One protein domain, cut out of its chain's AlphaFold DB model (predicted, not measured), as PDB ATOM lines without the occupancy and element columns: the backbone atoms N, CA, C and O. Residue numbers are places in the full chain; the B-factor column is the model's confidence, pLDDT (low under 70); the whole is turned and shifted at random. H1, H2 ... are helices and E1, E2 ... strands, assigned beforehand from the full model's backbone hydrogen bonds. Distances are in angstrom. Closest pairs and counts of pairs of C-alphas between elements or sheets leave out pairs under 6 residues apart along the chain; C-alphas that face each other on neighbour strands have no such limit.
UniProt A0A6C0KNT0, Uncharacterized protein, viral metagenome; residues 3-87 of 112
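Overview. This is residues 3 to 87 of the 112 residues of an uncharacterized protein of viral metagenome (UniProt A0A6C0KNT0). Two long helices, H1 and H3, pack at a slant as the core, with short H2 on one side and a long loop, residues 3 to 23, with strand E1 on the other. The printed part has 85 residues in the order E1, H1, H2, H3, mostly helix, with under half in named elements. It is compact, with a radius of gyration of the C-alphas of 12.5 A and spans of 35 by 28 by 27 A.

Arrangement. H1, residues 32 to 47, and H3, residues 64 to 79, touch at a steep tilt of 46 degrees, opposite ways; their closest C-alphas, Phe 40 and Phe 76, are 6.2 A apart. H2, residues 52 to 57, is close to but not clearly touching H1, with closest C-alphas Thr 41 and Val 52 at 6.6 A. Every O i to N i+4 pair in the three helices is within hydrogen-bond range. E1, residues 24 to 26, pairs with no named strand; residues 3 to 4 pair antiparallel with its residues 24 to 25.

Along the chain. H1 begins at C-alpha 32 (-41.223, -28.589, 12.282) and is 22.5 A long. H3, 23.1 A, ends at C-alpha 79 (-33.939, -32.998, 2.164).

Size, cuts and confidence. The printed part has no cut and no long link. The farthest C-alphas, Tyr 30 and Gly 62, are 36.6 A apart. Residue 9 and residues 82 to 87 have pLDDT under 70.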
ATOM      1  N   PHE A   3     -34.163 -35.964   8.548       91.19
ATOM      2  CA  PHE A   3     -34.305 -35.627   7.135       91.19
ATOM      3  C   PHE A   3     -33.418 -36.535   6.286       91.19
ATOM      4  O   PHE A   3     -32.257 -36.767   6.627       91.19
ATOM      5  N   THR A   4     -33.961 -37.046   5.184       92.06
ATOM      6  CA  THR A   4     -33.254 -37.946   4.264       92.06
ATOM      7  C   THR A   4     -32.996 -37.218   2.955       92.06
ATOM      8  O   THR A   4     -33.862 -36.510   2.453       92.06
ATOM      9  N   LEU A   5     -31.798 -37.373   2.400       90.75
ATOM     10  CA  LEU A   5     -31.435 -36.782   1.121       90.75
ATOM     11  C   LEU A   5     -32.109 -37.548  -0.019       90.75
ATOM     12  O   LEU A   5     -31.859 -38.736  -0.223       90.75
ATOM     13  N   HIS A   6     -32.929 -36.860  -0.806       86.19
ATOM     14  CA  HIS A   6     -33.560 -37.453  -1.978       86.19
ATOM     15  C   HIS A   6     -32.742 -37.168  -3.238       86.19
ATOM     16  O   HIS A   6     -32.667 -36.042  -3.728       86.19
ATOM     17  N   HIS A   7     -32.151 -38.217  -3.807       73.94
ATOM     18  CA  HIS A   7     -31.284 -38.135  -4.984       73.94
ATOM     19  C   HIS A   7     -32.076 -38.005  -6.300       73.94
ATOM     20  O   HIS A   7     -32.001 -38.865  -7.172       73.94
ATOM     21  N   GLN A   8     -32.846 -36.923  -6.467       70.50
ATOM     22  CA  GLN A   8     -33.482 -36.613  -7.760       70.50
ATOM     23  C   GLN A   8     -32.476 -36.107  -8.806       70.50
ATOM     24  O   GLN A   8     -32.729 -36.193 -10.007       70.50
ATOM     25  N   LYS A   9     -31.342 -35.568  -8.353       69.19
ATOM     26  CA  LYS A   9     -30.217 -35.106  -9.172       69.19
ATOM     27  C   LYS A   9     -28.913 -35.618  -8.560       69.19
ATOM     28  O   LYS A   9     -28.835 -35.787  -7.341       69.19
ATOM     29  N   SER A  10     -27.893 -35.839  -9.391       77.19
ATOM     30  CA  SER A  10     -26.539 -36.131  -8.899       77.19
ATOM     31  C   SER A  10     -26.041 -34.956  -8.057       77.19
ATOM     32  O   SER A  10     -26.157 -33.816  -8.496       77.19
ATOM     33  N   SER A  11     -25.468 -35.203  -6.876       78.12
ATOM     34  CA  SER A  11     -24.903 -34.139  -6.027       78.12
ATOM     35  C   SER A  11     -23.861 -33.309  -6.779       78.12
ATOM     36  O   SER A  11     -23.878 -32.087  -6.695       78.12
ATOM     37  N   SER A  12     -23.047 -33.946  -7.623       79.81
ATOM     38  CA  SER A  12     -22.051 -33.270  -8.465       79.81
ATOM     39  C   SER A  12     -22.620 -32.229  -9.434       79.81
ATOM     40  O   SER A  12     -21.864 -31.414  -9.953       79.81
ATOM     41  N   SER A  13     -23.930 -32.246  -9.713       83.62
ATOM     42  CA  SER A  13     -24.547 -31.294 -10.640       83.62
ATOM     43  C   SER A  13     -24.979 -29.988  -9.981       83.62
ATOM     44  O   SER A  13     -25.382 -29.077 -10.697       83.62
ATOM     45  N   TYR A  14     -25.014 -29.918  -8.648       85.56
ATOM     46  CA  TYR A  14     -25.540 -28.747  -7.936       85.56
ATOM     47  C   TYR A  14     -24.818 -28.425  -6.627       85.56
ATOM     48  O   TYR A  14     -25.025 -27.345  -6.097       85.56
ATOM     49  N   TRP A  15     -24.017 -29.338  -6.078       94.00
ATOM     50  CA  TRP A  15     -23.351 -29.158  -4.794       94.00
ATOM     51  C   TRP A  15     -21.862 -28.875  -4.979       94.00
ATOM     52  O   TRP A  15     -21.136 -29.678  -5.563       94.00
ATOM     53  N   ASN A  16     -21.411 -27.750  -4.434       92.88
ATOM     54  CA  ASN A  16     -20.025 -27.282  -4.439       92.88
ATOM     55  C   ASN A  16     -19.499 -26.979  -3.021       92.88
ATOM     56  O   ASN A  16     -18.526 -26.245  -2.862       92.88
ATOM     57  N   GLY A  17     -20.135 -27.545  -1.991       91.19
ATOM     58  CA  GLY A  17     -19.751 -27.331  -0.599       91.19
ATOM     59  C   GLY A  17     -18.468 -28.051  -0.180       91.19
ATOM     60  O   GLY A  17     -18.057 -29.037  -0.791       91.19
ATOM     61  N   LEU A  18     -17.867 -27.589   0.922       94.06
ATOM     62  CA  LEU A  18     -16.632 -28.157   1.482       94.06
ATOM     63  C   LEU A  18     -16.762 -29.623   1.920       94.06
ATOM     64  O   LEU A  18     -15.773 -30.355   1.922       94.06
ATOM     65  N   LYS A  19     -17.957 -30.043   2.345       93.94
ATOM     66  CA  LYS A  19     -18.255 -31.418   2.768       93.94
ATOM     67  C   LYS A  19     -19.326 -32.021   1.878       93.94
ATOM     68  O   LYS A  19     -20.224 -31.319   1.426       93.94
ATOM     69  N   GLU A  20     -19.261 -33.329   1.660       92.44
ATOM     70  CA  GLU A  20     -20.329 -34.053   0.969       92.44
ATOM     71  C   GLU A  20     -21.649 -33.971   1.746       92.44
ATOM     72  O   GLU A  20     -21.666 -33.906   2.978       92.44
ATOM     73  N   LEU A  21     -22.763 -33.992   1.012       93.31
ATOM     74  CA  LEU A  21     -24.093 -34.035   1.608       93.31
ATOM     75  C   LEU A  21     -24.346 -35.431   2.204       93.31
ATOM     76  O   LEU A  21     -24.364 -36.411   1.454       93.31
ATOM     77  N   PRO A  22     -24.564 -35.553   3.523       94.00
ATOM     78  CA  PRO A  22     -24.846 -36.840   4.143       94.00
ATOM     79  C   PRO A  22     -26.220 -37.359   3.710       94.00
ATOM     80  O   PRO A  22     -27.171 -36.597   3.555       94.00
ATOM     81  N   THR A  23     -26.369 -38.674   3.571       93.12
ATOM     82  CA  THR A  23     -27.662 -39.273   3.197       93.12
ATOM     83  C   THR A  23     -28.759 -38.977   4.220       93.12
ATOM     84  O   THR A  23     -29.929 -38.892   3.857       93.12
ATOM     85  N   GLU A  24     -28.397 -38.788   5.490       93.81
ATOM     86  CA  GLU A  24     -29.335 -38.466   6.562       93.81
ATOM     87  C   GLU A  24     -28.785 -37.366   7.471       93.81
ATOM     88  O   GLU A  24     -27.597 -37.335   7.793       93.81
ATOM     89  N   ILE A  25     -29.678 -36.478   7.910       94.75
ATOM     90  CA  ILE A  25     -29.395 -35.420   8.876       94.75
ATOM     91  C   ILE A  25     -30.384 -35.541  10.036       94.75
ATOM     92  O   ILE A  25     -31.603 -35.550   9.847       94.75
ATOM     93  N   HIS A  26     -29.844 -35.610  11.251       94.38
ATOM     94  CA  HIS A  26     -30.621 -35.618  12.484       94.38
ATOM     95  C   HIS A  26     -30.565 -34.237  13.125       94.38
ATOM     96  O   HIS A  26     -29.499 -33.773  13.520       94.38
ATOM     97  N   VAL A  27     -31.724 -33.601  13.239       93.69
ATOM     98  CA  VAL A  27     -31.889 -32.336  13.956       93.69
ATOM     99  C   VAL A  27     -32.430 -32.609  15.362       93.69
ATOM    100  O   VAL A  27     -33.070 -33.643  15.599       93.69
ATOM    101  N   ILE A  28     -32.197 -31.690  16.293       93.44
ATOM    102  CA  ILE A  28     -32.547 -31.851  17.710       93.44
ATOM    103  C   ILE A  28     -34.039 -31.587  17.901       93.44
ATOM    104  O   ILE A  28     -34.729 -32.334  18.597       93.44
ATOM    105  N   SER A  29     -34.544 -30.553  17.238       91.31
ATOM    106  CA  SER A  29     -35.908 -30.088  17.421       91.31
ATOM    107  C   SER A  29     -36.948 -31.042  16.826       91.31
ATOM    108  O   SER A  29     -36.723 -31.761  15.841       91.31
ATOM    109  N   TYR A  30     -38.109 -31.071  17.479       89.62
ATOM    110  CA  TYR A  30     -39.308 -31.785  17.029       89.62
ATOM    111  C   TYR A  30     -40.382 -30.836  16.492       89.62
ATOM    112  O   TYR A  30     -41.264 -31.285  15.765       89.62
ATOM    113  N   ASP A  31     -40.294 -29.543  16.820       90.62
ATOM    114  CA  ASP A  31     -41.079 -28.510  16.148       90.62
ATOM    115  C   ASP A  31     -40.649 -28.432  14.672       90.62
ATOM    116  O   ASP A  31     -39.451 -28.276  14.420       90.62
ATOM    117  N   PRO A  32     -41.573 -28.558  13.699       86.69
ATOM    118  CA  PRO A  32     -41.223 -28.589  12.282       86.69
ATOM    119  C   PRO A  32     -40.466 -27.347  11.806       86.69
ATOM    120  O   PRO A  32     -39.484 -27.481  11.085       86.69
ATOM    121  N   TYR A  33     -40.860 -26.150  12.245       87.12
ATOM    122  CA  TYR A  33     -40.242 -24.908  11.783       87.12
ATOM    123  C   TYR A  33     -38.821 -24.750  12.326       87.12
ATOM    124  O   TYR A  33     -37.909 -24.360  11.596       87.12
ATOM    125  N   ILE A  34     -38.611 -25.095  13.598       90.75
ATOM    126  CA  ILE A  34     -37.270 -25.079  14.193       90.75
ATOM    127  C   ILE A  34     -36.404 -26.187  13.579       90.75
ATOM    128  O   ILE A  34     -35.240 -25.955  13.266       90.75
ATOM    129  N   ALA A  35     -36.971 -27.372  13.346       91.31
ATOM    130  CA  ALA A  35     -36.282 -28.489  12.705       91.31
ATOM    131  C   ALA A  35     -35.816 -28.152  11.275       91.31
ATOM    132  O   ALA A  35     -34.688 -28.480  10.905       91.31
ATOM    133  N   GLU A  36     -36.649 -27.471  10.487       90.75
ATOM    134  CA  GLU A  36     -36.300 -26.977   9.150       90.75
ATOM    135  C   GLU A  36     -35.164 -25.951   9.201       90.75
ATOM    136  O   GLU A  36     -34.217 -26.024   8.416       90.75
ATOM    137  N   PHE A  37     -35.209 -25.025  10.160       91.31
ATOM    138  CA  PHE A  37     -34.140 -24.049  10.359       91.31
ATOM    139  C   PHE A  37     -32.815 -24.705  10.792       91.31
ATOM    140  O   PHE A  37     -31.742 -24.329  10.308       91.31
ATOM    141  N   GLU A  38     -32.866 -25.713  11.666       93.62
ATOM    142  CA  GLU A  38     -31.699 -26.507  12.073       93.62
ATOM    143  C   GLU A  38     -31.091 -27.258  10.880       93.62
ATOM    144  O   GLU A  38     -29.874 -27.211  10.678       93.62
ATOM    145  N   LEU A  39     -31.928 -27.895  10.055       93.88
ATOM    146  CA  LEU A  39     -31.503 -28.538   8.811       93.88
ATOM    147  C   LEU A  39     -30.811 -27.530   7.888       93.88
ATOM    148  O   LEU A  39     -29.706 -27.788   7.411       93.88
ATOM    149  N   PHE A  40     -31.437 -26.378   7.659       92.50
ATOM    150  CA  PHE A  40     -30.895 -25.329   6.805       92.50
ATOM    151  C   PHE A  40     -29.523 -24.848   7.288       92.50
ATOM    152  O   PHE A  40     -28.567 -24.782   6.517       92.50
ATOM    153  N   THR A  41     -29.399 -24.600   8.592       92.94
ATOM    154  CA  THR A  41     -28.143 -24.181   9.221       92.94
ATOM    155  C   THR A  41     -27.053 -25.245   9.058       92.94
ATOM    156  O   THR A  41     -25.899 -24.909   8.781       92.94
ATOM    157  N   MET A  42     -27.403 -26.531   9.167       94.12
ATOM    158  CA  MET A  42     -26.460 -27.620   8.910       94.12
ATOM    159  C   MET A  42     -26.011 -27.677   7.451       94.12
ATOM    160  O   MET A  42     -24.817 -27.830   7.207       94.12
ATOM    161  N   VAL A  43     -26.911 -27.496   6.481       94.19
ATOM    162  CA  VAL A  43     -26.543 -27.451   5.056       94.19
ATOM    163  C   VAL A  43     -25.587 -26.286   4.773       94.19
ATOM    164  O   VAL A  43     -24.555 -26.492   4.136       94.19
ATOM    165  N   CYS A  44     -25.848 -25.091   5.315       93.25
ATOM    166  CA  CYS A  44     -24.916 -23.960   5.223       93.25
ATOM    167  C   CYS A  44     -23.544 -24.293   5.837       93.25
ATOM    168  O   CYS A  44     -22.502 -24.007   5.249       93.25
ATOM    169  N   SER A  45     -23.528 -24.957   6.999       93.44
ATOM    170  CA  SER A  45     -22.286 -25.376   7.658       93.44
ATOM    171  C   SER A  45     -21.497 -26.416   6.850       93.44
ATOM    172  O   SER A  45     -20.267 -26.362   6.830       93.44
ATOM    173  N   LEU A  46     -22.179 -27.336   6.158       93.94
ATOM    174  CA  LEU A  46     -21.552 -28.289   5.234       93.94
ATOM    175  C   LEU A  46     -20.980 -27.589   3.997       93.94
ATOM    176  O   LEU A  46     -19.934 -28.003   3.494       93.94
ATOM    177  N   HIS A  47     -21.641 -26.527   3.527       94.19
ATOM    178  CA  HIS A  47     -21.153 -25.729   2.411       94.19
ATOM    179  C   HIS A  47     -19.871 -24.978   2.773       94.19
ATOM    180  O   HIS A  47     -18.904 -25.021   2.022       94.19
ATOM    181  N   GLY A  48     -19.847 -24.319   3.934       90.56
ATOM    182  CA  GLY A  48     -18.662 -23.663   4.495       90.56
ATOM    183  C   GLY A  48     -18.370 -22.250   3.979       90.56
ATOM    184  O   GLY A  48     -17.749 -21.480   4.703       90.56
ATOM    185  N   SER A  49     -18.849 -21.886   2.784       84.38
ATOM    186  CA  SER A  49     -18.639 -20.538   2.208       84.38
ATOM    187  C   SER A  49     -19.790 -19.549   2.429       84.38
ATOM    188  O   SER A  49     -19.609 -18.354   2.215       84.38
ATOM    189  N   ILE A  50     -20.971 -20.021   2.839       85.31
ATOM    190  CA  ILE A  50     -22.182 -19.198   2.978       85.31
ATOM    191  C   ILE A  50     -22.758 -19.389   4.373       85.31
ATOM    192  O   ILE A  50     -22.997 -20.513   4.820       85.31
ATOM    193  N   SER A  51     -23.009 -18.277   5.053       82.19
ATOM    194  CA  SER A  51     -23.733 -18.255   6.319       82.19
ATOM    195  C   SER A  51     -25.238 -18.051   6.109       82.19
ATOM    196  O   SER A  51     -25.698 -17.616   5.055       82.19
ATOM    197  N   VAL A  52     -26.039 -18.294   7.148       78.19
ATOM    198  CA  VAL A  52     -27.471 -17.939   7.131       78.19
ATOM    199  C   VAL A  52     -27.665 -16.430   6.913       78.19
ATOM    200  O   VAL A  52     -28.603 -16.019   6.235       78.19
ATOM    201  N   PHE A  53     -26.755 -15.601   7.436       80.75
ATOM    202  CA  PHE A  53     -26.798 -14.151   7.242       80.75
ATOM    203  C   PHE A  53     -26.592 -13.763   5.779       80.75
ATOM    204  O   PHE A  53     -27.302 -12.904   5.263       80.75
ATOM    205  N   ASP A  54     -25.674 -14.441   5.091       82.19
ATOM    206  CA  ASP A  54     -25.436 -14.211   3.673       82.19
ATOM    207  C   ASP A  54     -26.713 -14.380   2.860       82.19
ATOM    208  O   ASP A  54     -27.013 -13.530   2.025       82.19
ATOM    209  N   ILE A  55     -27.500 -15.410   3.166       80.81
ATOM    210  CA  ILE A  55     -28.763 -15.696   2.482       80.81
ATOM    211  C   ILE A  55     -29.796 -14.589   2.723       80.81
ATOM    212  O   ILE A  55     -30.512 -14.214   1.798       80.81
ATOM    213  N   LEU A  56     -29.832 -14.001   3.923       82.25
ATOM    214  CA  LEU A  56     -30.708 -12.862   4.221       82.25
ATOM    215  C   LEU A  56     -30.291 -11.588   3.477       82.25
ATOM    216  O   LEU A  56     -31.142 -10.810   3.059       82.25
ATOM    217  N   THR A  57     -28.984 -11.368   3.319       85.25
ATOM    218  CA  THR A  57     -28.458 -10.201   2.592       85.25
ATOM    219  C   THR A  57     -28.525 -10.346   1.075       85.25
ATOM    220  O   THR A  57     -28.426  -9.352   0.358       85.25
ATOM    221  N   GLY A  58     -28.694 -11.575   0.589       82.81
ATOM    222  CA  GLY A  58     -28.662 -11.901  -0.826       82.81
ATOM    223  C   GLY A  58     -27.260 -11.854  -1.436       82.81
ATOM    224  O   GLY A  58     -26.232 -11.639  -0.774       82.81
ATOM    225  N   ALA A  59     -27.232 -12.102  -2.740       85.12
ATOM    226  CA  ALA A  59     -26.049 -12.061  -3.577       85.12
ATOM    227  C   ALA A  59     -26.350 -11.281  -4.858       85.12
ATOM    228  O   ALA A  59     -27.493 -11.191  -5.305       85.12
ATOM    229  N   ASN A  60     -25.303 -10.727  -5.465       85.62
ATOM    230  CA  ASN A  60     -25.416 -10.165  -6.804       85.62
ATOM    231  C   ASN A  60     -25.575 -11.308  -7.808       85.62
ATOM    232  O   ASN A  60     -24.791 -12.261  -7.772       85.62
ATOM    233  N   THR A  61     -26.537 -11.188  -8.720       86.62
ATOM    234  CA  THR A  61     -26.809 -12.214  -9.732       86.62
ATOM    235  C   THR A  61     -25.555 -12.561 -10.534       86.62
ATOM    236  O   THR A  61     -24.845 -11.674 -11.013       86.62
ATOM    237  N   GLY A  62     -25.278 -13.856 -10.680       83.31
ATOM    238  CA  GLY A  62     -24.129 -14.378 -11.423       83.31
ATOM    239  C   GLY A  62     -22.798 -14.367 -10.663       83.31
ATOM    240  O   GLY A  62     -21.793 -14.830 -11.206       83.31
ATOM    241  N   SER A  63     -22.768 -13.874  -9.419       90.38
ATOM    242  CA  SER A  63     -21.587 -13.987  -8.552       90.38
ATOM    243  C   SER A  63     -21.354 -15.430  -8.082       90.38
ATOM    244  O   SER A  63     -22.247 -16.271  -8.139       90.38
ATOM    245  N   GLU A  64     -20.153 -15.737  -7.585       88.75
ATOM    246  CA  GLU A  64     -19.885 -17.037  -6.941       88.75
ATOM    247  C   GLU A  64     -20.812 -17.264  -5.744       88.75
ATOM    248  O   GLU A  64     -21.394 -18.333  -5.607       88.75
ATOM    249  N   LYS A  65     -21.068 -16.204  -4.970       89.38
ATOM    250  CA  LYS A  65     -22.009 -16.218  -3.847       89.38
ATOM    251  C   LYS A  65     -23.430 -16.613  -4.274       89.38
ATOM    252  O   LYS A  65     -24.108 -17.322  -3.543       89.38
ATOM    253  N   ASP A  66     -23.872 -16.167  -5.449       88.50
ATOM    254  CA  ASP A  66     -25.183 -16.513  -6.017       88.50
ATOM    255  C   ASP A  66     -25.266 -18.007  -6.370       88.50
ATOM    256  O   ASP A  66     -26.233 -18.680  -6.022       88.50
ATOM    257  N   LYS A  67     -24.196 -18.563  -6.957       89.94
ATOM    258  CA  LYS A  67     -24.090 -20.004  -7.249       89.94
ATOM    259  C   LYS A  67     -24.070 -20.849  -5.976       89.94
ATOM    260  O   LYS A  67     -24.746 -21.871  -5.910       89.94
ATOM    261  N   ASP A  68     -23.334 -20.407  -4.962       91.88
ATOM    262  CA  ASP A  68     -23.268 -21.076  -3.663       91.88
ATOM    263  C   ASP A  68     -24.635 -21.061  -2.955       91.88
ATOM    264  O   ASP A  68     -25.057 -22.052  -2.354       91.88
ATOM    265  N   MET A  69     -25.377 -19.951  -3.062       90.62
ATOM    266  CA  MET A  69     -26.757 -19.882  -2.578       90.62
ATOM    267  C   MET A  69     -27.670 -20.844  -3.336       90.62
ATOM    268  O   MET A  69     -28.447 -21.561  -2.705       90.62
ATOM    269  N   GLU A  70     -27.573 -20.909  -4.665       89.62
ATOM    270  CA  GLU A  70     -28.347 -21.858  -5.473       89.62
ATOM    271  C   GLU A  70     -28.052 -23.312  -5.070       89.62
ATOM    272  O   GLU A  70     -28.982 -24.115  -4.914       89.62
ATOM    273  N   ALA A  71     -26.782 -23.639  -4.826       92.19
ATOM    274  CA  ALA A  71     -26.346 -24.951  -4.362       92.19
ATOM    275  C   ALA A  71     -26.970 -25.326  -3.010       92.19
ATOM    276  O   ALA A  71     -27.547 -26.408  -2.870       92.19
ATOM    277  N   ILE A  72     -26.916 -24.417  -2.030       92.56
ATOM    278  CA  ILE A  72     -27.498 -24.612  -0.694       92.56
ATOM    279  C   ILE A  72     -29.012 -24.756  -0.761       92.56
ATOM    280  O   ILE A  72     -29.566 -25.685  -0.174       92.56
ATOM    281  N   MET A  73     -29.690 -23.871  -1.492       90.19
ATOM    282  CA  MET A  73     -31.148 -23.909  -1.619       90.19
ATOM    283  C   MET A  73     -31.604 -25.190  -2.320       90.19
ATOM    284  O   MET A  73     -32.583 -25.809  -1.900       90.19
ATOM    285  N   THR A  74     -30.867 -25.637  -3.339       89.62
ATOM    286  CA  THR A  74     -31.132 -26.912  -4.012       89.62
ATOM    287  C   THR A  74     -30.920 -28.086  -3.060       89.62
ATOM    288  O   THR A  74     -31.802 -28.935  -2.953       89.62
ATOM    289  N   ALA A  75     -29.802 -28.127  -2.329       91.44
ATOM    290  CA  ALA A  75     -29.516 -29.177  -1.351       91.44
ATOM    291  C   ALA A  75     -30.591 -29.247  -0.260       91.44
ATOM    292  O   ALA A  75     -31.129 -30.319   0.010       91.44
ATOM    293  N   PHE A  76     -30.967 -28.102   0.310       91.94
ATOM    294  CA  PHE A  76     -32.028 -28.005   1.307       91.94
ATOM    295  C   PHE A  76     -33.356 -28.567   0.780       91.94
ATOM    296  O   PHE A  76     -33.982 -29.402   1.432       91.94
ATOM    297  N   GLN A  77     -33.751 -28.208  -0.447       88.31
ATOM    298  CA  GLN A  77     -34.958 -28.752  -1.075       88.31
ATOM    299  C   GLN A  77     -34.910 -30.274  -1.272       88.31
ATOM    300  O   GLN A  77     -35.959 -30.918  -1.215       88.31
ATOM    301  N   MET A  78     -33.728 -30.862  -1.487       88.75
ATOM    302  CA  MET A  78     -33.581 -32.317  -1.624       88.75
ATOM    303  C   MET A  78     -33.810 -33.064  -0.305       88.75
ATOM    304  O   MET A  78     -34.199 -34.227  -0.348       88.75
ATOM    305  N   TYR A  79     -33.615 -32.422   0.850       90.94
ATOM    306  CA  TYR A  79     -33.939 -32.998   2.164       90.94
ATOM    307  C   TYR A  79     -35.414 -32.838   2.560       90.94
ATOM    308  O   TYR A  79     -35.914 -33.593   3.388       90.94
ATOM    309  N   MET A  80     -36.119 -31.874   1.962       86.88
ATOM    310  CA  MET A  80     -37.505 -31.518   2.299       86.88
ATOM    311  C   MET A  80     -38.570 -32.308   1.511       86.88
ATOM    312  O   MET A  80     -39.720 -31.881   1.424       86.88
ATOM    313  N   TYR A  81     -38.214 -33.427   0.872       72.56
ATOM    314  CA  TYR A  81     -39.141 -34.180   0.019       72.56
ATOM    315  C   TYR A  81     -40.098 -35.090   0.836       72.56
ATOM    316  O   TYR A  81     -39.658 -35.697   1.812       72.56
ATOM    317  N   PRO A  82     -41.382 -35.267   0.437       63.00
ATOM    318  CA  PRO A  82     -42.044 -34.708  -0.745       63.00
ATOM    319  C   PRO A  82     -42.167 -33.191  -0.663       63.00
ATOM    320  O   PRO A  82     -42.585 -32.661   0.361       63.00
ATOM    321  N   LYS A  83     -41.779 -32.513  -1.759       60.97
ATOM    322  CA  LYS A  83     -41.725 -31.047  -1.854       60.97
ATOM    323  C   LYS A  83     -42.984 -30.452  -1.234       60.97
ATOM    324  O   LYS A  83     -44.073 -30.616  -1.786       60.97
ATOM    325  N   MET A  84     -42.827 -29.727  -0.131       54.97
ATOM    326  CA  MET A  84     -43.849 -28.786   0.308       54.97
ATOM    327  C   MET A  84     -44.190 -27.887  -0.897       54.97
ATOM    328  O   MET A  84     -43.264 -27.439  -1.584       54.97
ATOM    329  N   PRO A  85     -45.479 -27.675  -1.222       54.78
ATOM    330  CA  PRO A  85     -45.866 -26.876  -2.375       54.78
ATOM    331  C   PRO A  85     -45.118 -25.543  -2.376       54.78
ATOM    332  O   PRO A  85     -45.093 -24.853  -1.360       54.78
ATOM    333  N   ILE A  86     -44.518 -25.165  -3.511       51.19
ATOM    334  CA  ILE A  86     -43.773 -23.896  -3.656       51.19
ATOM    335  C   ILE A  86     -44.656 -22.692  -3.273       51.19
ATOM    336  O   ILE A  86     -44.145 -21.672  -2.824       51.19
ATOM    337  N   SER A  87     -45.984 -22.836  -3.351       53.50
ATOM    338  CA  SER A  87     -46.957 -21.860  -2.846       53.50
ATOM    339  C   SER A  87     -46.788 -21.501  -1.366       53.50
ATOM    340  O   SER A  87     -47.166 -20.401  -0.989       53.50
TER     341      SER A  87